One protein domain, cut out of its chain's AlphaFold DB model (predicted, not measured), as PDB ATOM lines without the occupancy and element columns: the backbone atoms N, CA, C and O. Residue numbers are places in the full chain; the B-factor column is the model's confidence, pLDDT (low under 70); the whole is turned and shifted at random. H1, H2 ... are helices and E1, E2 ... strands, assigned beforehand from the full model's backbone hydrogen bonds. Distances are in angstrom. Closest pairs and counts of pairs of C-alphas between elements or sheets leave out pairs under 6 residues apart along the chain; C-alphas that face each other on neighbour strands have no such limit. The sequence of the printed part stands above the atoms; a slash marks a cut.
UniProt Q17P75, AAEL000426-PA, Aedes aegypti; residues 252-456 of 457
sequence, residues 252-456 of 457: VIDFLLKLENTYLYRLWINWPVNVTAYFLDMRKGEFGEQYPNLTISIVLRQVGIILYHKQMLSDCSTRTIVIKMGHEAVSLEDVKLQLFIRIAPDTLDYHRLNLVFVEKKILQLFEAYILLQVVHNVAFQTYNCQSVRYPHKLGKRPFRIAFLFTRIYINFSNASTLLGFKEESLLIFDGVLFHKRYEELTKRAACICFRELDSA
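This is residues 252 to 456 of the 457 residues of the protein "AAEL000426-PA" of Aedes aegypti (UniProt Q17P75). Two long helices, H3 and H6, run nearly parallel and partly side by side, with a small three-stranded sheet covering one side of H3 and the short helical hairpin H1 and H2 packed through H2 on H3's last part. On the other side, the helical hairpin H4 and H5 lies near H6, and H7 starts against H5 and H6 and then sticks out as an arm with its residues 443 to 454. The printed part has 205 residues, with seven named helices and three named strands in the order H1 H2 E1 H3 E2 E3 H4 H5 H6 H7; the class is mostly helix, and the sheet E1 E2 E3 is mixed. The whole is elongated, spanning 72 by 39 by 31 A, and only just compact, close to loose, with a radius of gyration of the C-alphas of 19.9 A.

Find C-alpha 252 at (20.789, 35.308, -64.941), where H1, residues 252 to 258, begins. H2 follows at 262 to 268 and E1 at 274 to 276. Look next at H3, residues 290 to 311, 31.0 A long, then E2, 320 to 324, and E3, 333 to 336. H4 is 350 to 359 and H5 is 365 to 379, 21.0 A long. From C-alpha 396 at (39.898, 23.309, -30.351), H6 runs to residue 418, 33.8 A. H7, residues 431 to 454, runs 35.0 A to C-alpha 454 at (45.475, 36.451, -4.779).

In the sheet, E1 and E2 are parallel, with N 275 and O 322 3.2 A apart; E2 and E3 form an antiparallel hairpin, with N 335 and O 321 3.2 A apart. E1, H3, E2 is a strand-helix-strand unit, two parallel neighbour strands with a helix between, and its crossover is right-handed. H3 is on one face, making two layers, at a height over the sheet of 8.9 A. H2 only grazes the sheet; it touches H1 at C-alphas 265 and 256, the closest, 5.3 A, and H3 at 264 and 303, 7.0 A. H3 touches H6 at a shallow tilt of 10 degrees, closest C-alphas Gln 302 and Ala 415, 5.3 A. H4 touches H5 at Asn 354 and Ala 368, 5.8 A. H7 touches H5 at Phe 434 and Val 374, 6.0 A, and H6 at His 435 and Pro 398, 6.0 A. In H1 to H7 every O i to N i+4 pair is within hydrogen-bond range.

The C-alphas of Ser 314 and Ser 455, the two farthest apart, are 72.9 A apart. The printed part has no cut. Long links join E1 to H3, E3 to H4, H5 to H6 and H6 to H7. Mean pLDDT of the printed part is 71.9; look for values under 70 at residues 311 to 356 and 447 to 456, among others.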
ATOM      1  N   VAL A 252      20.921  36.011 -66.219       80.88
ATOM      2  CA  VAL A 252      20.789  35.308 -64.941       80.88
ATOM      3  C   VAL A 252      21.620  34.033 -64.943       80.88
ATOM      4  O   VAL A 252      22.312  33.774 -63.963       80.88
ATOM      5  N   ILE A 253      21.630  33.255 -66.029       79.62
ATOM      6  CA  ILE A 253      22.474  32.056 -66.126       79.62
ATOM      7  C   ILE A 253      23.951  32.437 -66.010       79.62
ATOM      8  O   ILE A 253      24.658  31.858 -65.183       79.62
ATOM      9  N   ASP A 254      24.395  33.460 -66.737       77.50
ATOM     10  CA  ASP A 254      25.768  33.966 -66.642       77.50
ATOM     11  C   ASP A 254      26.124  34.422 -65.224       77.50
ATOM     12  O   ASP A 254      27.223  34.163 -64.726       77.50
ATOM     13  N   PHE A 255      25.192  35.092 -64.551       82.25
ATOM     14  CA  PHE A 255      25.351  35.521 -63.169       82.25
ATOM     15  C   PHE A 255      25.409  34.340 -62.183       82.25
ATOM     16  O   PHE A 255      26.284  34.297 -61.318       82.25
ATOM     17  N   LEU A 256      24.548  33.333 -62.327       81.06
ATOM     18  CA  LEU A 256      24.543  32.150 -61.457       81.06
ATOM     19  C   LEU A 256      25.785  31.281 -61.656       81.06
ATOM     20  O   LEU A 256      26.332  30.750 -60.689       81.06
ATOM     21  N   LEU A 257      26.276  31.185 -62.891       76.31
ATOM     22  CA  LEU A 257      27.562  30.566 -63.194       76.31
ATOM     23  C   LEU A 257      28.726  31.365 -62.597       76.31
ATOM     24  O   LEU A 257      29.774  30.781 -62.317       76.31
ATOM     25  N   LYS A 258      28.568  32.682 -62.381       75.31
ATOM     26  CA  LYS A 258      29.550  33.549 -61.707       75.31
ATOM     27  C   LYS A 258      29.649  33.329 -60.200       75.31
ATOM     28  O   LYS A 258      30.760  33.363 -59.685       75.31
ATOM     29  N   LEU A 259      28.549  32.996 -59.529       73.38
ATOM     30  CA  LEU A 259      28.478  32.833 -58.068       73.38
ATOM     31  C   LEU A 259      29.222  31.610 -57.491       73.38
ATOM     32  O   LEU A 259      29.102  31.339 -56.299       73.38
ATOM     33  N   GLU A 260      29.936  30.833 -58.322       68.31
ATOM     34  CA  GLU A 260      30.633  29.578 -57.956       68.31
ATOM     35  C   GLU A 260      29.741  28.579 -57.186       68.31
ATOM     36  O   GLU A 260      30.200  27.634 -56.544       68.31
ATOM     37  N   ASN A 261      28.425  28.774 -57.282       72.19
ATOM     38  CA  ASN A 261      27.412  28.057 -56.541       72.19
ATOM     39  C   ASN A 261      26.496  27.315 -57.518       72.19
ATOM     40  O   ASN A 261      25.425  27.778 -57.917       72.19
ATOM     41  N   THR A 262      26.944  26.123 -57.901       72.00
ATOM     42  CA  THR A 262      26.313  25.303 -58.943       72.00
ATOM     43  C   THR A 262      24.900  24.843 -58.587       72.00
ATOM     44  O   THR A 262      24.121  24.517 -59.484       72.00
ATOM     45  N   TYR A 263      24.530  24.841 -57.302       77.62
ATOM     46  CA  TYR A 263      23.206  24.403 -56.871       77.62
ATOM     47  C   TYR A 263      22.126  25.442 -57.220       77.62
ATOM     48  O   TYR A 263      21.021  25.063 -57.603       77.62
ATOM     49  N   LEU A 264      22.441  26.743 -57.168       80.88
ATOM     50  CA  LEU A 264      21.506  27.809 -57.553       80.88
ATOM     51  C   LEU A 264      21.247  27.804 -59.063       80.88
ATOM     52  O   LEU A 264      20.099  27.906 -59.488       80.88
ATOM     53  N   TYR A 265      22.299  27.595 -59.861       81.94
ATOM     54  CA  TYR A 265      22.174  27.368 -61.303       81.94
ATOM     55  C   TYR A 265      21.261  26.171 -61.603       81.94
ATOM     56  O   TYR A 265      20.329  26.285 -62.393       81.94
ATOM     57  N   ARG A 266      21.465  25.036 -60.922       77.69
ATOM     58  CA  ARG A 266      20.630  23.837 -61.100       77.69
ATOM     59  C   ARG A 266      19.163  24.087 -60.747       77.69
ATOM     60  O   ARG A 266      18.284  23.697 -61.511       77.69
ATOM     61  N   LEU A 267      18.891  24.814 -59.660       79.06
ATOM     62  CA  LEU A 267      17.532  25.260 -59.333       79.06
ATOM     63  C   LEU A 267      16.938  26.146 -60.442       79.06
ATOM     64  O   LEU A 267      15.756  26.007 -60.776       79.06
ATOM     65  N   TRP A 268      17.737  27.029 -61.047       80.56
ATOM     66  CA  TRP A 268      17.310  27.890 -62.156       80.56
ATOM     67  C   TRP A 268      16.946  27.100 -63.416       80.56
ATOM     68  O   TRP A 268      15.904  27.360 -64.011       80.56
ATOM     69  N   ILE A 269      17.690  26.051 -63.759       77.75
ATOM     70  CA  ILE A 269      17.391  25.207 -64.932       77.75
ATOM     71  C   ILE A 269      16.401  24.060 -64.651       77.75
ATOM     72  O   ILE A 269      16.254  23.164 -65.471       77.75
ATOM     73  N   ASN A 270      15.692  24.084 -63.511       73.75
ATOM     74  CA  ASN A 270      14.728  23.044 -63.097       73.75
ATOM     75  C   ASN A 270      15.339  21.657 -62.851       73.75
ATOM     76  O   ASN A 270      14.633  20.651 -62.912       73.75
ATOM     77  N   TRP A 271      16.622  21.597 -62.514       71.56
ATOM     78  CA  TRP A 271      17.286  20.345 -62.184       71.56
ATOM     79  C   TRP A 271      17.148  20.014 -60.689       71.56
ATOM     80  O   TRP A 271      17.217  20.928 -59.860       71.56
ATOM     81  N   PRO A 272      16.988  18.734 -60.300       66.50
ATOM     82  CA  PRO A 272      17.013  18.324 -58.900       66.50
ATOM     83  C   PRO A 272      18.306  18.738 -58.190       66.50
ATOM     84  O   PRO A 272      19.411  18.618 -58.730       66.50
ATOM     85  N   VAL A 273      18.181  19.209 -56.949       68.25
ATOM     86  CA  VAL A 273      19.318  19.715 -56.179       68.25
ATOM     87  C   VAL A 273      19.405  19.046 -54.819       68.25
ATOM     88  O   VAL A 273      18.502  19.155 -53.996       68.25
ATOM     89  N   ASN A 274      20.561  18.427 -54.581       65.00
ATOM     90  CA  ASN A 274      20.989  17.984 -53.264       65.00
ATOM     91  C   ASN A 274      21.887  19.061 -52.663       65.00
ATOM     92  O   ASN A 274      22.980  19.317 -53.178       65.00
ATOM     93  N   VAL A 275      21.431  19.687 -51.577       65.38
ATOM     94  CA  VAL A 275      22.257  20.622 -50.808       65.38
ATOM     95  C   VAL A 275      22.757  19.898 -49.568       65.38
ATOM     96  O   VAL A 275      21.984  19.458 -48.716       65.38
ATOM     97  N   THR A 276      24.073  19.752 -49.452       58.66
ATOM     98  CA  THR A 276      24.668  19.239 -48.220       58.66
ATOM     99  C   THR A 276      24.747  20.369 -47.198       58.66
ATOM    100  O   THR A 276      25.047  21.512 -47.549       58.66
ATOM    101  N   ALA A 277      24.516  20.058 -45.919       53.84
ATOM    102  CA  ALA A 277      24.804  20.954 -44.794       53.84
ATOM    103  C   ALA A 277      26.329  21.079 -44.575       53.84
ATOM    104  O   ALA A 277      26.836  20.827 -43.488       53.84
ATOM    105  N   TYR A 278      27.036  21.432 -45.651       59.72
ATOM    106  CA  TYR A 278      28.473  21.624 -45.801       59.72
ATOM    107  C   TYR A 278      29.372  20.463 -45.345       59.72
ATOM    108  O   TYR A 278      28.990  19.526 -44.654       59.72
ATOM    109  N   PHE A 279      30.628  20.516 -45.787       57.75
ATOM    110  CA  PHE A 279      31.615  19.459 -45.544       57.75
ATOM    111  C   PHE A 279      32.082  19.360 -44.088       57.75
ATOM    112  O   PHE A 279      32.790  18.423 -43.744       57.75
ATOM    113  N   LEU A 280      31.745  20.338 -43.248       63.84
ATOM    114  CA  LEU A 280      32.224  20.433 -41.879       63.84
ATOM    115  C   LEU A 280      31.060  20.183 -40.923       63.84
ATOM    116  O   LEU A 280      30.234  21.064 -40.692       63.84
ATOM    117  N   ASP A 281      31.002  18.979 -40.363       65.62
ATOM    118  CA  ASP A 281      29.946  18.643 -39.419       65.62
ATOM    119  C   ASP A 281      30.232  19.225 -38.031       65.62
ATOM    120  O   ASP A 281      31.032  18.706 -37.254       65.62
ATOM    121  N   MET A 282      29.553  20.327 -37.729       74.56
ATOM    122  CA  MET A 282      29.552  20.964 -36.412       74.56
ATOM    123  C   MET A 282      28.283  20.664 -35.608       74.56
ATOM    124  O   MET A 282      28.048  21.292 -34.577       74.56
ATOM    125  N   ARG A 283      27.466  19.702 -36.060       68.75
ATOM    126  CA  ARG A 283      26.190  19.331 -35.430       68.75
ATOM    127  C   ARG A 283      26.392  18.568 -34.124       68.75
ATOM    128  O   ARG A 283      25.508  18.570 -33.276       68.75
ATOM    129  N   LYS A 284      27.557  17.933 -33.937       66.75
ATOM    130  CA  LYS A 284      27.960  17.287 -32.675       66.75
ATOM    131  C   LYS A 284      28.893  18.204 -31.866       66.75
ATOM    132  O   LYS A 284      29.809  18.829 -32.400       66.75
ATOM    133  N   GLY A 285      28.714  18.245 -30.545       71.25
ATOM    134  CA  GLY A 285      29.589  18.978 -29.621       71.25
ATOM    135  C   GLY A 285      29.173  20.434 -29.377       71.25
ATOM    136  O   GLY A 285      28.013  20.706 -29.111       71.25
ATOM    137  N   GLU A 286      30.134  21.360 -29.415       73.69
ATOM    138  CA  GLU A 286      30.012  22.728 -28.867       73.69
ATOM    139  C   GLU A 286      28.987  23.641 -29.562       73.69
ATOM    140  O   GLU A 286      28.535  24.594 -28.939       73.69
ATOM    141  N   PHE A 287      28.635  23.388 -30.828       77.44
ATOM    142  CA  PHE A 287      27.639  24.192 -31.557       77.44
ATOM    143  C   PHE A 287      26.274  23.501 -31.680       77.44
ATOM    144  O   PHE A 287      25.250  24.177 -31.776       77.44
ATOM    145  N   GLY A 288      26.245  22.166 -31.664       76.94
ATOM    146  CA  GLY A 288      25.006  21.389 -31.672       76.94
ATOM    147  C   GLY A 288      24.079  21.719 -32.849       76.94
ATOM    148  O   GLY A 288      24.511  22.033 -33.960       76.94
ATOM    149  N   GLU A 289      22.776  21.713 -32.573       75.06
ATOM    150  CA  GLU A 289      21.708  22.027 -33.533       75.06
ATOM    151  C   GLU A 289      21.712  23.486 -34.023       75.06
ATOM    152  O   GLU A 289      21.109  23.805 -35.048       75.06
ATOM    153  N   GLN A 290      22.421  24.395 -33.347       76.62
ATOM    154  CA  GLN A 290      22.450  25.807 -33.741       76.62
ATOM    155  C   GLN A 290      23.152  26.011 -35.091       76.62
ATOM    156  O   GLN A 290      22.743  26.864 -35.881       76.62
ATOM    157  N   TYR A 291      24.179  25.205 -35.381       76.25
ATOM    158  CA  TYR A 291      24.893  25.256 -36.654       76.25
ATOM    159  C   TYR A 291      24.020  24.897 -37.872       76.25
ATOM    160  O   TYR A 291      23.931  25.726 -38.787       76.25
ATOM    161  N   PRO A 292      23.382  23.707 -37.933       73.50
ATOM    162  CA  PRO A 292      22.544  23.343 -39.069       73.50
ATOM    163  C   PRO A 292      21.356  24.297 -39.192       73.50
ATOM    164  O   PRO A 292      21.082  24.746 -40.298       73.50
ATOM    165  N   ASN A 293      20.734  24.719 -38.084       75.31
ATOM    166  CA  ASN A 293      19.624  25.676 -38.116       75.31
ATOM    167  C   ASN A 293      20.006  26.998 -38.800       75.31
ATOM    168  O   ASN A 293      19.250  27.514 -39.627       75.31
ATOM    169  N   LEU A 294      21.190  27.538 -38.500       77.00
ATOM    170  CA  LEU A 294      21.676  28.760 -39.138       77.00
ATOM    171  C   LEU A 294      22.044  28.539 -40.610       77.00
ATOM    172  O   LEU A 294      21.631  29.308 -41.476       77.00
ATOM    173  N   THR A 295      22.782  27.468 -40.897       75.25
ATOM    174  CA  THR A 295      23.198  27.093 -42.255       75.25
ATOM    175  C   THR A 295      22.000  26.904 -43.185       75.25
ATOM    176  O   THR A 295      21.946  27.507 -44.257       75.25
ATOM    177  N   ILE A 296      21.023  26.105 -42.757       76.56
ATOM    178  CA  ILE A 296      19.808  25.799 -43.513       76.56
ATOM    179  C   ILE A 296      19.006  27.071 -43.739       76.56
ATOM    180  O   ILE A 296      18.575  27.324 -44.858       76.56
ATOM    181  N   SER A 297      18.879  27.924 -42.720       77.56
ATOM    182  CA  SER A 297      18.183  29.206 -42.863       77.56
ATOM    183  C   SER A 297      18.798  30.086 -43.956       77.56
ATOM    184  O   SER A 297      18.064  30.737 -44.694       77.56
ATOM    185  N   ILE A 298      20.128  30.112 -44.095       77.69
ATOM    186  CA  ILE A 298      20.799  30.895 -45.146       77.69
ATOM    187  C   ILE A 298      20.597  30.252 -46.524       77.69
ATOM    188  O   ILE A 298      20.290  30.961 -47.480       77.69
ATOM    189  N   VAL A 299      20.708  28.924 -46.630       78.88
ATOM    190  CA  VAL A 299      20.444  28.189 -47.881       78.88
ATOM    191  C   VAL A 299      19.010  28.420 -48.351       78.88
ATOM    192  O   VAL A 299      18.797  28.833 -49.487       78.88
ATOM    193  N   LEU A 300      18.022  28.219 -47.475       76.50
ATOM    194  CA  LEU A 300      16.608  28.423 -47.796       76.50
ATOM    195  C   LEU A 300      16.322  29.867 -48.226       76.50
ATOM    196  O   LEU A 300      15.470  30.086 -49.082       76.50
ATOM    197  N   ARG A 301      17.059  30.855 -47.696       79.06
ATOM    198  CA  ARG A 301      16.982  32.245 -48.170       79.06
ATOM    199  C   ARG A 301      17.531  32.410 -49.584       79.06
ATOM    200  O   ARG A 301      16.841  33.003 -50.404       79.06
ATOM    201  N   GLN A 302      18.721  31.879 -49.885       83.44
ATOM    202  CA  GLN A 302      19.286  31.927 -51.245       83.44
ATOM    203  C   GLN A 302      18.322  31.290 -52.254       83.44
ATOM    204  O   GLN A 302      18.008  31.881 -53.285       83.44
ATOM    205  N   VAL A 303      17.784  30.121 -51.909       79.94
ATOM    206  CA  VAL A 303      16.746  29.434 -52.682       79.94
ATOM    207  C   VAL A 303      15.508  30.310 -52.861       79.94
ATOM    208  O   VAL A 303      15.015  30.439 -53.976       79.94
ATOM    209  N   GLY A 304      14.990  30.890 -51.776       76.69
ATOM    210  CA  GLY A 304      13.794  31.726 -51.804       76.69
ATOM    211  C   GLY A 304      13.950  32.924 -52.739       76.69
ATOM    212  O   GLY A 304      13.041  33.194 -53.516       76.69
ATOM    213  N   ILE A 305      15.118  33.576 -52.727       80.12
ATOM    214  CA  ILE A 305      15.451  34.682 -53.639       80.12
ATOM    215  C   ILE A 305      15.424  34.196 -55.096       80.12
ATOM    216  O   ILE A 305      14.738  34.786 -55.929       80.12
ATOM    217  N   ILE A 306      16.101  33.084 -55.400       80.88
ATOM    218  CA  ILE A 306      16.119  32.510 -56.754       80.88
ATOM    219  C   ILE A 306      14.715  32.145 -57.235       80.88
ATOM    220  O   ILE A 306      14.337  32.486 -58.354       80.88
ATOM    221  N   LEU A 307      13.930  31.461 -56.401       76.44
ATOM    222  CA  LEU A 307      12.577  31.048 -56.761       76.44
ATOM    223  C   LEU A 307      11.635  32.242 -56.912       76.44
ATOM    224  O   LEU A 307      10.815  32.217 -57.821       76.44
ATOM    225  N   TYR A 308      11.775  33.288 -56.096       76.56
ATOM    226  CA  TYR A 308      11.016  34.530 -56.247       76.56
ATOM    227  C   TYR A 308      11.274  35.182 -57.613       76.56
ATOM    228  O   TYR A 308      10.332  35.454 -58.355       76.56
ATOM    229  N   HIS A 309      12.545  35.343 -57.999       74.62
ATOM    230  CA  HIS A 309      12.896  35.890 -59.315       74.62
ATOM    231  C   HIS A 309      12.453  34.980 -60.466       74.62
ATOM    232  O   HIS A 309      12.047  35.466 -61.517       74.62
ATOM    233  N   LYS A 310      12.460  33.662 -60.255       72.25
ATOM    234  CA  LYS A 310      12.006  32.683 -61.245       72.25
ATOM    235  C   LYS A 310      10.486  32.615 -61.387       72.25
ATOM    236  O   LYS A 310       9.995  32.364 -62.479       72.25
ATOM    237  N   GLN A 311       9.718  32.825 -60.318       65.56
ATOM    238  CA  GLN A 311       8.249  32.828 -60.359       65.56
ATOM    239  C   GLN A 311       7.692  33.935 -61.259       65.56
ATOM    240  O   GLN A 311       6.597  33.782 -61.797       65.56
ATOM    241  N   MET A 312       8.473  34.989 -61.514       55.88
ATOM    242  CA  MET A 312       8.157  35.984 -62.543       55.88
ATOM    243  C   MET A 312       8.179  35.415 -63.982       55.88
ATOM    244  O   MET A 312       7.784  36.119 -64.904       55.88
ATOM    245  N   LEU A 313       8.600  34.155 -64.183       52.66
ATOM    246  CA  LEU A 313       8.753  33.479 -65.482       52.66
ATOM    247  C   LEU A 313       7.731  32.339 -65.740       52.66
ATOM    248  O   LEU A 313       7.903  31.577 -66.686       52.66
ATOM    249  N   SER A 314       6.633  32.258 -64.970       55.66
ATOM    250  CA  SER A 314       5.506  31.286 -65.069       55.66
ATOM    251  C   SER A 314       5.794  29.793 -64.739       55.66
ATOM    252  O   SER A 314       6.908  29.298 -64.872       55.66
ATOM    253  N   ASP A 315       4.771  29.085 -64.220       55.34
ATOM    254  CA  ASP A 315       4.710  27.638 -63.878       55.34
ATOM    255  C   ASP A 315       5.674  27.049 -62.812       55.34
ATOM    256  O   ASP A 315       6.068  25.882 -62.854       55.34
ATOM    257  N   CYS A 316       6.018  27.802 -61.759       51.66
ATOM    258  CA  CYS A 316       6.803  27.282 -60.620       51.66
ATOM    259  C   CYS A 316       6.014  27.269 -59.297       51.66
ATOM    260  O   CYS A 316       6.312  28.043 -58.387       51.66
ATOM    261  N   SER A 317       5.016  26.386 -59.164       51.16
ATOM    262  CA  SER A 317       4.168  26.338 -57.960       51.16
ATOM    263  C   SER A 317       4.715  25.492 -56.803       51.16
ATOM    264  O   SER A 317       4.323  25.733 -55.669       51.16
ATOM    265  N   THR A 318       5.660  24.568 -57.010       54.88
ATOM    266  CA  THR A 318       6.344  23.855 -55.908       54.88
ATOM    267  C   THR A 318       7.710  23.324 -56.354       54.88
ATOM    268  O   THR A 318       7.880  22.911 -57.501       54.88
ATOM    269  N   ARG A 319       8.711  23.336 -55.462       58.62
ATOM    270  CA  ARG A 319      10.013  22.683 -55.680       58.62
ATOM    271  C   ARG A 319      10.405  21.900 -54.433       58.62
ATOM    272  O   ARG A 319      10.304  22.424 -53.326       58.62
ATOM    273  N   THR A 320      10.856  20.665 -54.632       54.88
ATOM    274  CA  THR A 320      11.417  19.833 -53.565       54.88
ATOM    275  C   THR A 320      12.906  20.105 -53.480       54.88
ATOM    276  O   THR A 320      13.630  19.933 -54.462       54.88
ATOM    277  N   ILE A 321      13.354  20.552 -52.311       57.00
ATOM    278  CA  ILE A 321      14.774  20.648 -51.995       57.00
ATOM    279  C   ILE A 321      15.074  19.645 -50.910       57.00
ATOM    280  O   ILE A 321      14.399  19.582 -49.883       57.00
ATOM    281  N   VAL A 322      16.121  18.889 -51.181       54.97
ATOM    282  CA  VAL A 322      16.563  17.807 -50.340       54.97
ATOM    283  C   VAL A 322      17.784  18.271 -49.559       54.97
ATOM    284  O   VAL A 322      18.829  18.597 -50.134       54.97
ATOM    285  N   ILE A 323      17.635  18.315 -48.233       60.41
ATOM    286  CA  ILE A 323      18.691  18.724 -47.306       60.41
ATOM    287  C   ILE A 323      19.050  17.549 -46.403       60.41
ATOM    288  O   ILE A 323      18.204  16.953 -45.738       60.41
ATOM    289  N   LYS A 324      20.343  17.222 -46.345       58.22
ATOM    290  CA  LYS A 324      20.848  16.166 -45.462       58.22
ATOM    291  C   LYS A 324      21.034  16.689 -44.032       58.22
ATOM    292  O   LYS A 324      22.032  17.351 -43.732       58.22
ATOM    293  N   MET A 325      20.106  16.336 -43.142       59.66
ATOM    294  CA  MET A 325      20.043  16.829 -41.755       59.66
ATOM    295  C   MET A 325      21.039  16.175 -40.787       59.66
ATOM    296  O   MET A 325      21.436  16.812 -39.810       59.66
ATOM    297  N   GLY A 326      21.550  14.975 -41.092       52.75
ATOM    298  CA  GLY A 326      22.505  14.258 -40.237       52.75
ATOM    299  C   GLY A 326      23.398  13.257 -40.978       52.75
ATOM    300  O   GLY A 326      23.156  12.927 -42.136       52.75
ATOM    301  N   HIS A 327      24.441  12.775 -40.293       54.00
ATOM    302  CA  HIS A 327      25.325  11.694 -40.759       54.00
ATOM    303  C   HIS A 327      24.593  10.364 -40.949       54.00
ATOM    304  O   HIS A 327      24.812   9.672 -41.936       54.00
ATOM    305  N   GLU A 328      23.759  10.033 -39.963       52.03
ATOM    306  CA  GLU A 328      23.039   8.761 -39.821       52.03
ATOM    307  C   GLU A 328      21.602   8.862 -40.348       52.03
ATOM    308  O   GLU A 328      20.843   7.899 -40.294       52.03
ATOM    309  N   ALA A 329      21.219  10.033 -40.868       49.94
ATOM    310  CA  ALA A 329      19.922  10.224 -41.489       49.94
ATOM    311  C   ALA A 329      19.884   9.426 -42.800       49.94
ATOM    312  O   ALA A 329      20.465   9.833 -43.807       49.94
ATOM    313  N   VAL A 330      19.220   8.269 -42.756       36.66
ATOM    314  CA  VAL A 330      18.925   7.426 -43.925       36.66
ATOM    315  C   VAL A 330      17.909   8.119 -44.838       36.66
ATOM    316  O   VAL A 330      17.911   7.909 -46.046       36.66
ATOM    317  N   SER A 331      17.068   8.987 -44.268       35.66
ATOM    318  CA  SER A 331      16.076   9.771 -44.991       35.66
ATOM    319  C   SER A 331      16.528  11.212 -45.181       35.66
ATOM    320  O   SER A 331      16.875  11.926 -44.238       35.66
ATOM    321  N   LEU A 332      16.476  11.636 -46.433       40.03
ATOM    322  CA  LEU A 332      16.494  13.026 -46.842       40.03
ATOM    323  C   LEU A 332      15.173  13.676 -46.404       40.03
ATOM    324  O   LEU A 332      14.112  13.093 -46.619       40.03
ATOM    325  N   GLU A 333      15.221  14.841 -45.756       43.22
ATOM    326  CA  GLU A 333      13.992  15.577 -45.448       43.22
ATOM    327  C   GLU A 333      13.561  16.377 -46.679       43.22
ATOM    328  O   GLU A 333      14.306  17.230 -47.176       43.22
ATOM    329  N   ASP A 334      12.347  16.102 -47.156       39.53
ATOM    330  CA  ASP A 334      11.685  16.904 -48.178       39.53
ATOM    331  C   ASP A 334      11.205  18.212 -47.550       39.53
ATOM    332  O   ASP A 334      10.145  18.288 -46.920       39.53
ATOM    333  N   VAL A 335      11.971  19.282 -47.749       41.75
ATOM    334  CA  VAL A 335      11.539  20.612 -47.325       41.75
ATOM    335  C   VAL A 335      10.682  21.208 -48.440       41.75
ATOM    336  O   VAL A 335      11.190  21.785 -49.406       41.75
ATOM    337  N   LYS A 336       9.354  21.082 -48.316       38.56
ATOM    338  CA  LYS A 336       8.411  21.842 -49.149       38.56
ATOM    339  C   LYS A 336       8.484  23.317 -48.758       38.56
ATOM    340  O   LYS A 336       7.956  23.729 -47.727       38.56
ATOM    341  N   LEU A 337       9.122  24.125 -49.599       37.59
ATOM    342  CA  LEU A 337       9.139  25.576 -49.448       37.59
ATOM    343  C   LEU A 337       7.780  26.159 -49.845       37.59
ATOM    344  O   LEU A 337       7.508  26.387 -51.022       37.59
ATOM    345  N   GLN A 338       6.932  26.436 -48.856       32.75
ATOM    346  CA  GLN A 338       5.953  27.511 -48.993       32.75
ATOM    347  C   GLN A 338       6.691  28.835 -48.785       32.75
ATOM    348  O   GLN A 338       7.469  28.975 -47.840       32.75
ATOM    349  N   LEU A 339       6.506  29.773 -49.714       31.91
ATOM    350  CA  LEU A 339       7.262  31.019 -49.808       31.91
ATOM    351  C   LEU A 339       6.925  31.954 -48.627       31.91
ATOM    352  O   LEU A 339       6.134  32.881 -48.752       31.91
ATOM    353  N   PHE A 340       7.507  31.715 -47.451       30.25
ATOM    354  CA  PHE A 340       7.406  32.634 -46.319       30.25
ATOM    355  C   PHE A 340       8.485  33.708 -46.446       30.25
ATOM    356  O   PHE A 340       9.607  33.574 -45.953       30.25
ATOM    357  N   ILE A 341       8.124  34.796 -47.125       31.44
ATOM    358  CA  ILE A 341       8.892  36.039 -47.201       31.44
ATOM    359  C   ILE A 341       8.920  36.675 -45.799       31.44
ATOM    360  O   ILE A 341       8.138  37.559 -45.470       31.44
ATOM    361  N   ARG A 342       9.830  36.220 -44.933       30.25
ATOM    362  CA  ARG A 342      10.365  37.040 -43.837       30.25
ATOM    363  C   ARG A 342      11.751  37.504 -44.258       30.25
ATOM    364  O   ARG A 342      12.768  36.939 -43.855       30.25
ATOM    365  N   ILE A 343      11.760  38.513 -45.126       36.53
ATOM    366  CA  ILE A 343      12.944  39.311 -45.437       36.53
ATOM    367  C   ILE A 343      13.393  39.930 -44.108       36.53
ATOM    368  O   ILE A 343      12.677  40.731 -43.509       36.53
ATOM    369  N   ALA A 344      14.537  39.489 -43.584       33.53
ATOM    370  CA  ALA A 344      15.246  40.283 -42.589       33.53
ATOM    371  C   ALA A 344      15.703  41.572 -43.296       33.53
ATOM    372  O   ALA A 344      16.102  41.479 -44.456       33.53
ATOM    373  N   PRO A 345      15.610  42.739 -42.641       35.94
ATOM    374  CA  PRO A 345      15.612  44.045 -43.295       35.94
ATOM    375  C   PRO A 345      16.848  44.264 -44.167       35.94
ATOM    376  O   PRO A 345      17.924  43.764 -43.832       35.94
ATOM    377  N   ASP A 346      16.675  45.085 -45.206       39.78
ATOM    378  CA  ASP A 346      17.584  45.459 -46.313       39.78
ATOM    379  C   ASP A 346      18.943  46.080 -45.897       39.78
ATOM    380  O   ASP A 346      19.615  46.759 -46.664       39.78
ATOM    381  N   THR A 347      19.362  45.876 -44.650       39.09
ATOM    382  CA  THR A 347      20.533  46.461 -43.985       39.09
ATOM    383  C   THR A 347      21.346  45.400 -43.230       39.09
ATOM    384  O   THR A 347      21.884  45.666 -42.152       39.09
ATOM    385  N   LEU A 348      21.400  44.157 -43.724       43.47
ATOM    386  CA  LEU A 348      22.238  43.118 -43.116       43.47
ATOM    387  C   LEU A 348      23.717  43.353 -43.474       43.47
ATOM    388  O   LEU A 348      24.141  43.097 -44.592       43.47
ATOM    389  N   ASP A 349      24.485  43.842 -42.503       53.81
ATOM    390  CA  ASP A 349      25.940  44.043 -42.563       53.81
ATOM    391  C   ASP A 349      26.665  42.980 -41.695       53.81
ATOM    392  O   ASP A 349      26.047  42.390 -40.803       53.81
ATOM    393  N   TYR A 350      27.963  42.721 -41.899       53.94
ATOM    394  CA  TYR A 350      28.758  41.728 -41.150       53.94
ATOM    395  C   TYR A 350      28.737  41.967 -39.629       53.94
ATOM    396  O   TYR A 350      28.819  41.021 -38.837       53.94
ATOM    397  N   HIS A 351      28.542  43.215 -39.197       53.88
ATOM    398  CA  HIS A 351      28.280  43.559 -37.798       53.88
ATOM    399  C   HIS A 351      27.025  42.865 -37.243       53.88
ATOM    400  O   HIS A 351      27.039  42.368 -36.115       53.88
ATOM    401  N   ARG A 352      25.960  42.748 -38.046       58.94
ATOM    402  CA  ARG A 352      24.724  42.047 -37.667       58.94
ATOM    403  C   ARG A 352      24.875  40.531 -37.693       58.94
ATOM    404  O   ARG A 352      24.224  39.860 -36.900       58.94
ATOM    405  N   LEU A 353      25.763  39.982 -38.526       59.16
ATOM    406  CA  LEU A 353      26.055  38.544 -38.523       59.16
ATOM    407  C   LEU A 353      26.652  38.093 -37.178       59.16
ATOM    408  O   LEU A 353      26.247  37.071 -36.628       59.16
ATOM    409  N   ASN A 354      27.556  38.894 -36.608       56.31
ATOM    410  CA  ASN A 354      28.130  38.621 -35.290       56.31
ATOM    411  C   ASN A 354      27.109  38.754 -34.156       56.31
ATOM    412  O   ASN A 354      27.127  37.946 -33.228       56.31
ATOM    413  N   LEU A 355      26.175  39.702 -34.257       58.28
ATOM    414  CA  LEU A 355      25.060  39.808 -33.314       58.28
ATOM    415  C   LEU A 355      24.162  38.565 -33.364       58.28
ATOM    416  O   LEU A 355      23.872  37.999 -32.315       58.28
ATOM    417  N   VAL A 356      23.834  38.055 -34.558       65.88
ATOM    418  CA  VAL A 356      23.073  36.800 -34.708       65.88
ATOM    419  C   VAL A 356      23.804  35.622 -34.056       65.88
ATOM    420  O   VAL A 356      23.172  34.799 -33.395       65.88
ATOM    421  N   PHE A 357      25.131  35.533 -34.189       71.06
ATOM    422  CA  PHE A 357      25.898  34.474 -33.532       71.06
ATOM    423  C   PHE A 357      25.839  34.536 -32.006       71.06
ATOM    424  O   PHE A 357      25.712  33.492 -31.361       71.06
ATOM    425  N   VAL A 358      25.928  35.736 -31.436       63.53
ATOM    426  CA  VAL A 358      25.858  35.941 -29.985       63.53
ATOM    427  C   VAL A 358      24.439  35.683 -29.475       63.53
ATOM    428  O   VAL A 358      24.260  34.932 -28.519       63.53
ATOM    429  N   GLU A 359      23.415  36.212 -30.150       68.81
ATOM    430  CA  GLU A 359      22.001  36.001 -29.809       68.81
ATOM    431  C   GLU A 359      21.611  34.521 -29.844       68.81
ATOM    432  O   GLU A 359      20.884  34.032 -28.977       68.81
ATOM    433  N   LYS A 360      22.125  33.777 -30.829       72.06
ATOM    434  CA  LYS A 360      21.904  32.333 -30.952       72.06
ATOM    435  C   LYS A 360      22.798  31.500 -30.033       72.06
ATOM    436  O   LYS A 360      22.678  30.284 -30.070       72.06
ATOM    437  N   LYS A 361      23.639  32.128 -29.198       76.50
ATOM    438  CA  LYS A 361      24.600  31.478 -28.284       76.50
ATOM    439  C   LYS A 361      25.616  30.570 -28.993       76.50
ATOM    440  O   LYS A 361      26.159  29.657 -28.378       76.50
ATOM    441  N   ILE A 362      25.895  30.853 -30.266       80.88
ATOM    442  CA  ILE A 362      26.898  30.147 -31.074       80.88
ATOM    443  C   ILE A 362      28.302  30.642 -30.712       80.88
ATOM    444  O   ILE A 362      29.238  29.844 -30.621       80.88
ATOM    445  N   LEU A 363      28.444  31.954 -30.498       84.25
ATOM    446  CA  LEU A 363      29.684  32.610 -30.087       84.25
ATOM    447  C   LEU A 363      29.521  33.288 -28.729       84.25
ATOM    448  O   LEU A 363      28.470  33.848 -28.419       84.25
ATOM    449  N   GLN A 364      30.595  33.298 -27.949       87.19
ATOM    450  CA  GLN A 364      30.713  34.190 -26.802       87.19
ATOM    451  C   GLN A 364      31.008  35.616 -27.280       87.19
ATOM    452  O   GLN A 364      31.594  35.825 -28.346       87.19
ATOM    453  N   LEU A 365      30.646  36.615 -26.471       81.88
ATOM    454  CA  LEU A 365      30.804  38.024 -26.845       81.88
ATOM    455  C   LEU A 365      32.258  38.380 -27.195       81.88
ATOM    456  O   LEU A 365      32.509  39.074 -28.180       81.88
ATOM    457  N   PHE A 366      33.225  37.866 -26.432       88.50
ATOM    458  CA  PHE A 366      34.638  38.112 -26.715       88.50
ATOM    459  C   PHE A 366      35.085  37.449 -28.032       88.50
ATOM    460  O   PHE A 366      35.899  38.016 -28.753       88.50
ATOM    461  N   GLU A 367      34.544  36.275 -28.379       90.06
ATOM    462  CA  GLU A 367      34.868  35.571 -29.628       90.06
ATOM    463  C   GLU A 367      34.390  36.389 -30.834       90.06
ATOM    464  O   GLU A 367      35.139  36.586 -31.792       90.06
ATOM    465  N   ALA A 368      33.174  36.937 -30.744       86.81
ATOM    466  CA  ALA A 368      32.622  37.849 -31.741       86.81
ATOM    467  C   ALA A 368      33.450  39.141 -31.861       86.81
ATOM    468  O   ALA A 368      33.722  39.598 -32.972       86.81
ATOM    469  N   TYR A 369      33.912  39.699 -30.737       86.94
ATOM    470  CA  TYR A 369      34.802  40.862 -30.735       86.94
ATOM    471  C   TYR A 369      36.120  40.584 -31.472       86.94
ATOM    472  O   TYR A 369      36.552  41.392 -32.294       86.94
ATOM    473  N   ILE A 370      36.743  39.424 -31.235       92.25
ATOM    474  CA  ILE A 370      37.987  39.045 -31.920       92.25
ATOM    475  C   ILE A 370      37.751  38.876 -33.418       92.25
ATOM    476  O   ILE A 370      38.556  39.366 -34.209       92.25
ATOM    477  N   LEU A 371      36.663  38.211 -33.823       91.19
ATOM    478  CA  LEU A 371      36.315  38.071 -35.239       91.19
ATOM    479  C   LEU A 371      36.183  39.439 -35.911       91.19
ATOM    480  O   LEU A 371      36.824  39.671 -36.931       91.19
ATOM    481  N   LEU A 372      35.429  40.362 -35.307       87.25
ATOM    482  CA  LEU A 372      35.281  41.730 -35.812       87.25
ATOM    483  C   LEU A 372      36.622  42.457 -35.912       87.25
ATOM    484  O   LEU A 372      36.898  43.099 -36.921       87.25
ATOM    485  N   GLN A 373      37.477  42.332 -34.896       91.06
ATOM    486  CA  GLN A 373      38.799  42.948 -34.908       91.06
ATOM    487  C   GLN A 373      39.687  42.379 -36.025       91.06
ATOM    488  O   GLN A 373      40.399  43.129 -36.688       91.06
ATOM    489  N   VAL A 374      39.662  41.063 -36.247       93.19
ATOM    490  CA  VAL A 374      40.418  40.410 -37.328       93.19
ATOM    491  C   VAL A 374      39.910  40.872 -38.686       93.19
ATOM    492  O   VAL A 374      40.721  41.255 -39.525       93.19
ATOM    493  N   VAL A 375      38.590  40.886 -38.875       90.06
ATOM    494  CA  VAL A 375      37.938  41.362 -40.100       90.06
ATOM    495  C   VAL A 375      38.328  42.805 -40.394       90.06
ATOM    496  O   VAL A 375      38.804  43.098 -41.486       90.06
ATOM    497  N   HIS A 376      38.226  43.687 -39.398       88.69
ATOM    498  CA  HIS A 376      38.653  45.077 -39.511       88.69
ATOM    499  C   HIS A 376      40.134  45.177 -39.894       88.69
ATOM    500  O   HIS A 376      40.491  45.866 -40.847       88.69
ATOM    501  N   ASN A 377      41.016  44.460 -39.194       90.62
ATOM    502  CA  ASN A 377      42.448  44.539 -39.472       90.62
ATOM    503  C   ASN A 377      42.805  44.060 -40.877       90.62
ATOM    504  O   ASN A 377      43.716  44.599 -41.503       90.62
ATOM    505  N   VAL A 378      42.085  43.056 -41.375       89.56
ATOM    506  CA  VAL A 378      42.221  42.578 -42.746       89.56
ATOM    507  C   VAL A 378      41.703  43.603 -43.747       89.56
ATOM    508  O   VAL A 378      42.444  43.964 -44.658       89.56
ATOM    509  N   ALA A 379      40.477  44.091 -43.568       86.38
ATOM    510  CA  ALA A 379      39.838  45.020 -44.493       86.38
ATOM    511  C   ALA A 379      40.623  46.334 -44.637       86.38
ATOM    512  O   ALA A 379      40.773  46.847 -45.742       86.38
ATOM    513  N   PHE A 380      41.176  46.841 -43.532       87.94
ATOM    514  CA  PHE A 380      41.914  48.106 -43.488       87.94
ATOM    515  C   PHE A 380      43.438  47.935 -43.497       87.94
ATOM    516  O   PHE A 380      44.161  48.906 -43.286       87.94
ATOM    517  N   GLN A 381      43.936  46.713 -43.717       89.25
ATOM    518  CA  GLN A 381      45.369  46.395 -43.782       89.25
ATOM    519  C   GLN A 381      46.184  46.930 -42.585       89.25
ATOM    520  O   GLN A 381      47.355  47.283 -42.710       89.25
ATOM    521  N   THR A 382      45.592  46.966 -41.389       91.69
ATOM    522  CA  THR A 382      46.215  47.554 -40.184       91.69
ATOM    523  C   THR A 382      47.202  46.612 -39.487       91.69
ATOM    524  O   THR A 382      47.637  46.863 -38.361       91.69
ATOM    525  N   TYR A 383      47.565  45.499 -40.128       92.44
ATOM    526  CA  TYR A 383      48.550  44.551 -39.625       92.44
ATOM    527  C   TYR A 383      49.436  44.029 -40.758       92.44
ATOM    528  O   TYR A 383      49.010  43.882 -41.901       92.44
ATOM    529  N   ASN A 384      50.679  43.684 -40.420       89.56
ATOM    530  CA  ASN A 384      51.577  43.016 -41.352       89.56
ATOM    531  C   ASN A 384      51.316  41.502 -41.323       89.56
ATOM    532  O   ASN A 384      51.699  40.817 -40.375       89.56
ATOM    533  N   CYS A 385      50.695  40.961 -42.374       86.81
ATOM    534  CA  CYS A 385      50.401  39.531 -42.447       86.81
ATOM    535  C   CYS A 385      51.665  38.651 -42.424       86.81
ATOM    536  O   CYS A 385      51.639  37.571 -41.835       86.81
ATOM    537  N   GLN A 386      52.791  39.106 -42.981       85.75
ATOM    538  CA  GLN A 386      54.040  38.335 -43.013       85.75
ATOM    539  C   GLN A 386      54.683  38.201 -41.627       85.75
ATOM    540  O   GLN A 386      55.394  37.233 -41.369       85.75
ATOM    541  N   SER A 387      54.410  39.132 -40.705       89.12
ATOM    542  CA  SER A 387      54.963  39.085 -39.345       89.12
ATOM    543  C   SER A 387      54.142  38.224 -38.376       89.12
ATOM    544  O   SER A 387      54.607  37.905 -37.275       89.12
ATOM    545  N   VAL A 388      52.925  37.814 -38.758       92.00
ATOM    546  CA  VAL A 388      52.083  36.947 -37.927       92.00
ATOM    547  C   VAL A 388      52.607  35.514 -37.988       92.00
ATOM    548  O   VAL A 388      52.456  34.812 -38.988       92.00
ATOM    549  N   ARG A 389      53.218  35.082 -36.882       90.88
ATOM    550  CA  ARG A 389      53.704  33.711 -36.688       90.88
ATOM    551  C   ARG A 389      52.550  32.746 -36.422       90.88
ATOM    552  O   ARG A 389      51.599  33.094 -35.723       90.88
ATOM    553  N   TYR A 390      52.686  31.523 -36.928       89.88
ATOM    554  CA  TYR A 390      51.770  30.425 -36.633       89.88
ATOM    555  C   TYR A 390      51.814  30.063 -35.142       89.88
ATOM    556  O   TYR A 390      52.914  29.896 -34.607       89.88
ATOM    557  N   PRO A 391      50.658  29.892 -34.479       87.56
ATOM    558  CA  PRO A 391      50.612  29.266 -33.167       87.56
ATOM    559  C   PRO A 391      51.230  27.861 -33.213       87.56
ATOM    560  O   PRO A 391      51.111  27.145 -34.212       87.56
ATOM    561  N   HIS A 392      51.885  27.456 -32.125       84.00
ATOM    562  CA  HIS A 392      52.495  26.124 -32.020       84.00
ATOM    563  C   HIS A 392      51.451  25.014 -31.861       84.00
ATOM    564  O   HIS A 392      51.655  23.891 -32.317       84.00
ATOM    565  N   LYS A 393      50.331  25.337 -31.209       85.19
ATOM    566  CA  LYS A 393      49.262  24.396 -30.889       85.19
ATOM    567  C   LYS A 393      47.941  24.890 -31.445       85.19
ATOM    568  O   LYS A 393      47.617  26.073 -31.347       85.19
ATOM    569  N   LEU A 394      47.156  23.951 -31.955       84.81
ATOM    570  CA  LEU A 394      45.813  24.228 -32.431       84.81
ATOM    571  C   LEU A 394      44.823  24.215 -31.257       84.81
ATOM    572  O   LEU A 394      44.664  23.209 -30.559       84.81
ATOM    573  N   GLY A 395      44.162  25.348 -31.020       85.69
ATOM    574  CA  GLY A 395      43.097  25.451 -30.023       85.69
ATOM    575  C   GLY A 395      41.780  24.914 -30.581       85.69
ATOM    576  O   GLY A 395      41.317  25.392 -31.609       85.69
ATOM    577  N   LYS A 396      41.138  23.967 -29.886       85.00
ATOM    578  CA  LYS A 396      39.898  23.309 -30.351       85.00
ATOM    579  C   LYS A 396      38.769  24.300 -30.668       85.00
ATOM    580  O   LYS A 396      38.163  24.230 -31.735       85.00
ATOM    581  N   ARG A 397      38.499  25.221 -29.739       88.19
ATOM    582  CA  ARG A 397      37.443  26.232 -29.866       88.19
ATOM    583  C   ARG A 397      37.731  27.255 -30.979       88.19
ATOM    584  O   ARG A 397      36.895  27.364 -31.875       88.19
ATOM    585  N   PRO A 398      38.891  27.947 -31.009       89.94
ATOM    586  CA  PRO A 398      39.176  28.900 -32.080       89.94
ATOM    587  C   PRO A 398      39.265  28.230 -33.457       89.94
ATOM    588  O   PRO A 398      38.793  28.803 -34.436       89.94
ATOM    589  N   PHE A 399      39.755  26.991 -33.534       87.75
ATOM    590  CA  PHE A 399      39.762  26.223 -34.778       87.75
ATOM    591  C   PHE A 399      38.349  26.111 -35.355       87.75
ATOM    592  O   PHE A 399      38.068  26.545 -36.470       87.75
ATOM    593  N   ARG A 400      37.421  25.609 -34.542       86.19
ATOM    594  CA  ARG A 400      36.015  25.430 -34.906       86.19
ATOM    595  C   ARG A 400      35.331  26.744 -35.292       86.19
ATOM    596  O   ARG A 400      34.606  26.780 -36.283       86.19
ATOM    597  N   ILE A 401      35.603  27.825 -34.563       88.94
ATOM    598  CA  ILE A 401      35.058  29.159 -34.861       88.94
ATOM    599  C   ILE A 401      35.574  29.696 -36.195       88.94
ATOM    600  O   ILE A 401      34.782  30.217 -36.974       88.94
ATOM    601  N   ALA A 402      36.869  29.560 -36.487       89.62
ATOM    602  CA  ALA A 402      37.437  30.044 -37.742       89.62
ATOM    603  C   ALA A 402      36.784  29.351 -38.951       89.62
ATOM    604  O   ALA A 402      36.372  30.002 -39.913       89.62
ATOM    605  N   PHE A 403      36.602  28.032 -38.882       85.38
ATOM    606  CA  PHE A 403      35.910  27.286 -39.934       85.38
ATOM    607  C   PHE A 403      34.415  27.624 -40.023       85.38
ATOM    608  O   PHE A 403      33.887  27.760 -41.125       85.38
ATOM    609  N   LEU A 404      33.734  27.809 -38.890       84.69
ATOM    610  CA  LEU A 404      32.347  28.278 -38.863       84.69
ATOM    611  C   LEU A 404      32.204  29.639 -39.553       84.69
ATOM    612  O   LEU A 404      31.361  29.798 -40.435       84.69
ATOM    613  N   PHE A 405      33.043  30.598 -39.166       86.62
ATOM    614  CA  PHE A 405      33.009  31.960 -39.675       86.62
ATOM    615  C   PHE A 405      33.216  31.994 -41.190       86.62
ATOM    616  O   PHE A 405      32.377  32.532 -41.907       86.62
ATOM    617  N   THR A 406      34.277  31.356 -41.691       85.06
ATOM    618  CA  THR A 406      34.578  31.336 -43.133       85.06
ATOM    619  C   THR A 406      33.452  30.718 -43.960       85.06
ATOM    620  O   THR A 406      33.112  31.229 -45.027       85.06
ATOM    621  N   ARG A 407      32.810  29.655 -43.460       80.62
ATOM    622  CA  ARG A 407      31.689  29.003 -44.155       80.62
ATOM    623  C   ARG A 407      30.426  29.845 -44.162       80.62
ATOM    624  O   ARG A 407      29.743  29.904 -45.185       80.62
ATOM    625  N   ILE A 408      30.098  30.481 -43.046       80.56
ATOM    626  CA  ILE A 408      28.894  31.307 -42.969       80.56
ATOM    627  C   ILE A 408      29.080  32.592 -43.760       80.56
ATOM    628  O   ILE A 408      28.167  32.972 -44.487       80.56
ATOM    629  N   TYR A 409      30.263  33.201 -43.701       82.50
ATOM    630  CA  TYR A 409      30.582  34.387 -44.483       82.50
ATOM    631  C   TYR A 409      30.359  34.159 -45.981       82.50
ATOM    632  O   TYR A 409      29.728  34.985 -46.623       82.50
ATOM    633  N   ILE A 410      30.797  33.031 -46.547       79.19
ATOM    634  CA  ILE A 410      30.618  32.764 -47.987       79.19
ATOM    635  C   ILE A 410      29.145  32.642 -48.357       79.19
ATOM    636  O   ILE A 410      28.699  33.192 -49.357       79.19
ATOM    637  N   ASN A 411      28.363  31.951 -47.535       77.81
ATOM    638  CA  ASN A 411      26.934  31.821 -47.794       77.81
ATOM    639  C   ASN A 411      26.190  33.136 -47.614       77.81
ATOM    640  O   ASN A 411      25.229  33.414 -48.329       77.81
ATOM    641  N   PHE A 412      26.648  33.948 -46.672       78.75
ATOM    642  CA  PHE A 412      26.155  35.295 -46.517       78.75
ATOM    643  C   PHE A 412      26.506  36.150 -47.738       78.75
ATOM    644  O   PHE A 412      25.611  36.738 -48.327       78.75
ATOM    645  N   SER A 413      27.763  36.132 -48.183       79.62
ATOM    646  CA  SER A 413      28.241  36.841 -49.373       79.62
ATOM    647  C   SER A 413      27.436  36.452 -50.615       79.62
ATOM    648  O   SER A 413      26.890  37.332 -51.270       79.62
ATOM    649  N   ASN A 414      27.231  35.154 -50.857       80.12
ATOM    650  CA  ASN A 414      26.398  34.666 -51.957       80.12
ATOM    651  C   ASN A 414      24.956  35.186 -51.857       80.12
ATOM    652  O   ASN A 414      24.405  35.657 -52.846       80.12
ATOM    653  N   ALA A 415      24.342  35.127 -50.670       78.69
ATOM    654  CA  ALA A 415      22.991  35.646 -50.461       78.69
ATOM    655  C   ALA A 415      22.914  37.165 -50.692       78.69
ATOM    656  O   ALA A 415      21.969  37.636 -51.316       78.69
ATOM    657  N   SER A 416      23.911  37.922 -50.236       77.50
ATOM    658  CA  SER A 416      23.996  39.363 -50.462       77.50
ATOM    659  C   SER A 416      24.158  39.685 -51.949       77.50
ATOM    660  O   SER A 416      23.458  40.548 -52.470       77.50
ATOM    661  N   THR A 417      25.009  38.958 -52.673       81.44
ATOM    662  CA  THR A 417      25.171  39.157 -54.119       81.44
ATOM    663  C   THR A 417      23.885  38.838 -54.884       81.44
ATOM    664  O   THR A 417      23.531  39.585 -55.792       81.44
ATOM    665  N   LEU A 418      23.126  37.812 -54.480       78.50
ATOM    666  CA  LEU A 418      21.792  37.536 -55.038       78.50
ATOM    667  C   LEU A 418      20.794  38.685 -54.828       78.50
ATOM    668  O   LEU A 418      19.896  38.860 -55.644       78.50
ATOM    669  N   LEU A 419      20.947  39.466 -53.758       77.38
ATOM    670  CA  LEU A 419      20.125  40.648 -53.472       77.38
ATOM    671  C   LEU A 419      20.611  41.911 -54.207       77.38
ATOM    672  O   LEU A 419      20.080  42.995 -53.980       77.38
ATOM    673  N   GLY A 420      21.623  41.796 -55.072       77.19
ATOM    674  CA  GLY A 420      22.185  42.920 -55.821       77.19
ATOM    675  C   GLY A 420      23.228  43.733 -55.052       77.19
ATOM    676  O   GLY A 420      23.701  44.750 -55.565       77.19
ATOM    677  N   PHE A 421      23.633  43.304 -53.849       78.25
ATOM    678  CA  PHE A 421      24.777  43.922 -53.184       78.25
ATOM    679  C   PHE A 421      26.054  43.643 -53.974       78.25
ATOM    680  O   PHE A 421      26.255  42.550 -54.514       78.25
ATOM    681  N   LYS A 422      26.942  44.643 -54.013       75.38
ATOM    682  CA  LYS A 422      28.248  44.491 -54.647       75.38
ATOM    683  C   LYS A 422      28.975  43.326 -53.992       75.38
ATOM    684  O   LYS A 422      29.117  43.273 -52.774       75.38
ATOM    685  N   GLU A 423      29.432  42.406 -54.825       69.25
ATOM    686  CA  GLU A 423      30.208  41.271 -54.366       69.25
ATOM    687  C   GLU A 423      31.479  41.759 -53.650       69.25
ATOM    688  O   GLU A 423      32.275  42.518 -54.216       69.25
ATOM    689  N   GLU A 424      31.668  41.344 -52.394       67.19
ATOM    690  CA  GLU A 424      32.914  41.618 -51.680       67.19
ATOM    691  C   GLU A 424      34.068  40.879 -52.368       67.19
ATOM    692  O   GLU A 424      33.959  39.719 -52.780       67.19
ATOM    693  N   SER A 425      35.186  41.582 -52.544       60.47
ATOM    694  CA  SER A 425      36.270  41.145 -53.423       60.47
ATOM    695  C   SER A 425      37.013  39.918 -52.898       60.47
ATOM    696  O   SER A 425      37.496  39.119 -53.696       60.47
ATOM    697  N   LEU A 426      37.110  39.751 -51.577       70.94
ATOM    698  CA  LEU A 426      37.892  38.708 -50.918       70.94
ATOM    699  C   LEU A 426      37.274  38.396 -49.551       70.94
ATOM    700  O   LEU A 426      36.740  39.287 -48.898       70.94
ATOM    701  N   LEU A 427      37.405  37.151 -49.086       77.94
ATOM    702  CA  LEU A 427      37.103  36.805 -47.697       77.94
ATOM    703  C   LEU A 427      38.063  37.573 -46.776       77.94
ATOM    704  O   LEU A 427      39.247  37.245 -46.680       77.94
ATOM    705  N   ILE A 428      37.535  38.593 -46.099       84.81
ATOM    706  CA  ILE A 428      38.274  39.502 -45.214       84.81
ATOM    707  C   ILE A 428      38.598  38.850 -43.861       84.81
ATOM    708  O   ILE A 428      38.178  39.303 -42.802       84.81
ATOM    709  N   PHE A 429      39.352  37.750 -43.885       90.38
ATOM    710  CA  PHE A 429      39.716  36.982 -42.695       90.38
ATOM    711  C   PHE A 429      41.138  36.416 -42.778       90.38
ATOM    712  O   PHE A 429      41.556  35.890 -43.809       90.38
ATOM    713  N   ASP A 430      41.876  36.493 -41.668       92.94
ATOM    714  CA  ASP A 430      43.133  35.766 -41.464       92.94
ATOM    715  C   ASP A 430      42.985  34.889 -40.218       92.94
ATOM    716  O   ASP A 430      42.948  35.364 -39.078       92.94
ATOM    717  N   GLY A 431      42.891  33.584 -40.457       93.12
ATOM    718  CA  GLY A 431      42.691  32.588 -39.421       93.12
ATOM    719  C   GLY A 431      43.843  32.490 -38.423       93.12
ATOM    720  O   GLY A 431      43.620  32.238 -37.237       93.12
ATOM    721  N   VAL A 432      45.079  32.748 -38.855       94.31
ATOM    722  CA  VAL A 432      46.256  32.712 -37.977       94.31
ATOM    723  C   VAL A 432      46.244  33.911 -37.036       94.31
ATOM    724  O   VAL A 432      46.473  33.756 -35.832       94.31
ATOM    725  N   LEU A 433      45.913  35.096 -37.560       95.44
ATOM    726  CA  LEU A 433      45.723  36.288 -36.738       95.44
ATOM    727  C   LEU A 433      44.613  36.065 -35.705       95.44
ATOM    728  O   LEU A 433      44.808  36.387 -34.532       95.44
ATOM    729  N   PHE A 434      43.487  35.471 -36.115       95.62
ATOM    730  CA  PHE A 434      42.389  35.131 -35.213       95.62
ATOM    731  C   PHE A 434      42.842  34.246 -34.050       95.62
ATOM    732  O   PHE A 434      42.624  34.600 -32.891       95.62
ATOM    733  N   HIS A 435      43.537  33.144 -34.331       94.00
ATOM    734  CA  HIS A 435      44.009  32.236 -33.286       94.00
ATOM    735  C   HIS A 435      44.995  32.906 -32.330       94.00
ATOM    736  O   HIS A 435      44.902  32.714 -31.117       94.00
ATOM    737  N   LYS A 436      45.901  33.737 -32.855       93.88
ATOM    738  CA  LYS A 436      46.845  34.496 -32.032       93.88
ATOM    739  C   LYS A 436      46.122  35.449 -31.074       93.88
ATOM    740  O   LYS A 436      46.417  35.457 -29.882       93.88
ATOM    741  N   ARG A 437      45.148  36.220 -31.569       94.00
ATOM    742  CA  ARG A 437      44.347  37.140 -30.738       94.00
ATOM    743  C   ARG A 437      43.511  36.399 -29.702       94.00
ATOM    744  O   ARG A 437      43.417  36.844 -28.560       94.00
ATOM    745  N   TYR A 438      42.957  35.254 -30.086       93.94
ATOM    746  CA  TYR A 438      42.234  34.368 -29.182       93.94
ATOM    747  C   TYR A 438      43.116  33.909 -28.020       93.94
ATOM    748  O   TYR A 438      42.713  34.008 -26.860       93.94
ATOM    749  N   GLU A 439      44.335  33.454 -28.305       91.50
ATOM    750  CA  GLU A 439      45.286  33.030 -27.278       91.50
ATOM    751  C   GLU A 439      45.711  34.192 -26.364       91.50
ATOM    752  O   GLU A 439      45.703  34.046 -25.141       91.50
ATOM    753  N   GLU A 440      46.037  35.355 -26.937       90.94
ATOM    754  CA  GLU A 440      46.417  36.567 -26.195       90.94
ATOM    755  C   GLU A 440      45.330  36.997 -25.199       90.94
ATOM    756  O   GLU A 440      45.626  37.274 -24.035       90.94
ATOM    757  N   LEU A 441      44.069  37.032 -25.637       88.62
ATOM    758  CA  LEU A 441      42.946  37.440 -24.792       88.62
ATOM    759  C   LEU A 441      42.591  36.387 -23.743       88.62
ATOM    760  O   LEU A 441      42.342  36.748 -22.595       88.62
ATOM    761  N   THR A 442      42.653  35.100 -24.093       88.25
ATOM    762  CA  THR A 442      42.426  34.010 -23.130       88.25
ATOM    763  C   THR A 442      43.466  34.047 -22.006       88.25
ATOM    764  O   THR A 442      43.119  33.926 -20.833       88.25
ATOM    765  N   LYS A 443      44.744  34.287 -22.340       87.38
ATOM    766  CA  LYS A 443      45.825  34.442 -21.351       87.38
ATOM    767  C   LYS A 443      45.617  35.657 -20.449       87.38
ATOM    768  O   LYS A 443      45.795  35.550 -19.241       87.38
ATOM    769  N   ARG A 444      45.216  36.800 -21.016       84.06
ATOM    770  CA  ARG A 444      44.927  38.016 -20.235       84.06
ATOM    771  C   ARG A 444      43.768  37.814 -19.265       84.06
ATOM    772  O   ARG A 444      43.902  38.193 -18.108       84.06
ATOM    773  N   ALA A 445      42.678  37.193 -19.716       78.25
ATOM    774  CA  ALA A 445      41.537  36.878 -18.862       78.25
ATOM    775  C   ALA A 445      41.944  35.955 -17.702       78.25
ATOM    776  O   ALA A 445      41.619  36.241 -16.554       78.25
ATOM    777  N   ALA A 446      42.746  34.920 -17.977       72.50
ATOM    778  CA  ALA A 446      43.281  34.046 -16.936       72.50
ATOM    779  C   ALA A 446      44.144  34.816 -15.918       72.50
ATOM    780  O   ALA A 446      43.956  34.654 -14.717       72.50
ATOM    781  N   CYS A 447      45.045  35.697 -16.369       68.12
ATOM    782  CA  CYS A 447      45.880  36.502 -15.469       68.12
ATOM    783  C   CYS A 447      45.078  37.459 -14.573       68.12
ATOM    784  O   CYS A 447      45.501  37.711 -13.448       68.12
ATOM    785  N   ILE A 448      43.956  38.005 -15.054       67.31
ATOM    786  CA  ILE A 448      43.087  38.882 -14.253       67.31
ATOM    787  C   ILE A 448      42.387  38.067 -13.159       67.31
ATOM    788  O   ILE A 448      42.478  38.440 -11.993       67.31
ATOM    789  N   CYS A 449      41.814  36.908 -13.496       56.59
ATOM    790  CA  CYS A 449      41.176  36.035 -12.506       56.59
ATOM    791  C   CYS A 449      42.157  35.522 -11.434       56.59
ATOM    792  O   CYS A 449      41.778  35.402 -10.275       56.59
ATOM    793  N   PHE A 450      43.420  35.250 -11.789       51.56
ATOM    794  CA  PHE A 450      44.447  34.865 -10.808       51.56
ATOM    795  C   PHE A 450      44.806  36.008  -9.846       51.56
ATOM    796  O   PHE A 450      44.959  35.770  -8.655       51.56
ATOM    797  N   ARG A 451      44.886  37.255 -10.330       50.19
ATOM    798  CA  ARG A 451      45.160  38.418  -9.467       50.19
ATOM    799  C   ARG A 451      44.011  38.740  -8.518       50.19
ATOM    800  O   ARG A 451      44.270  39.171  -7.404       50.19
ATOM    801  N   GLU A 452      42.770  38.529  -8.949       47.50
ATOM    802  CA  GLU A 452      41.594  38.726  -8.094       47.50
ATOM    803  C   GLU A 452      41.522  37.677  -6.972       47.50
ATOM    804  O   GLU A 452      41.165  38.020  -5.847       47.50
ATOM    805  N   LEU A 453      41.949  36.435  -7.240       49.69
ATOM    806  CA  LEU A 453      42.055  35.374  -6.232       49.69
ATOM    807  C   LEU A 453      43.187  35.624  -5.222       49.69
ATOM    808  O   LEU A 453      42.955  35.460  -4.030       49.69
ATOM    809  N   ASP A 454      44.356  36.092  -5.671       48.53
ATOM    810  CA  ASP A 454      45.475  36.451  -4.779       48.53
ATOM    811  C   ASP A 454      45.198  37.723  -3.954       48.53
ATOM    812  O   ASP A 454      45.791  37.925  -2.901       48.53
ATOM    813  N   SER A 455      44.300  38.603  -4.416       49.94
ATOM    814  CA  SER A 455      43.861  39.784  -3.653       49.94
ATOM    815  C   SER A 455      42.718  39.508  -2.670       49.94
ATOM    816  O   SER A 455      42.350  40.393  -1.898       49.94
ATOM    817  N   ALA A 456      42.131  38.307  -2.727       48.31
ATOM    818  CA  ALA A 456      41.036  37.860  -1.867       48.31
ATOM    819  C   ALA A 456      41.483  36.853  -0.784       48.31
ATOM    820  O   ALA A 456      40.653  36.419   0.018       48.31
TER     821      ALA A 456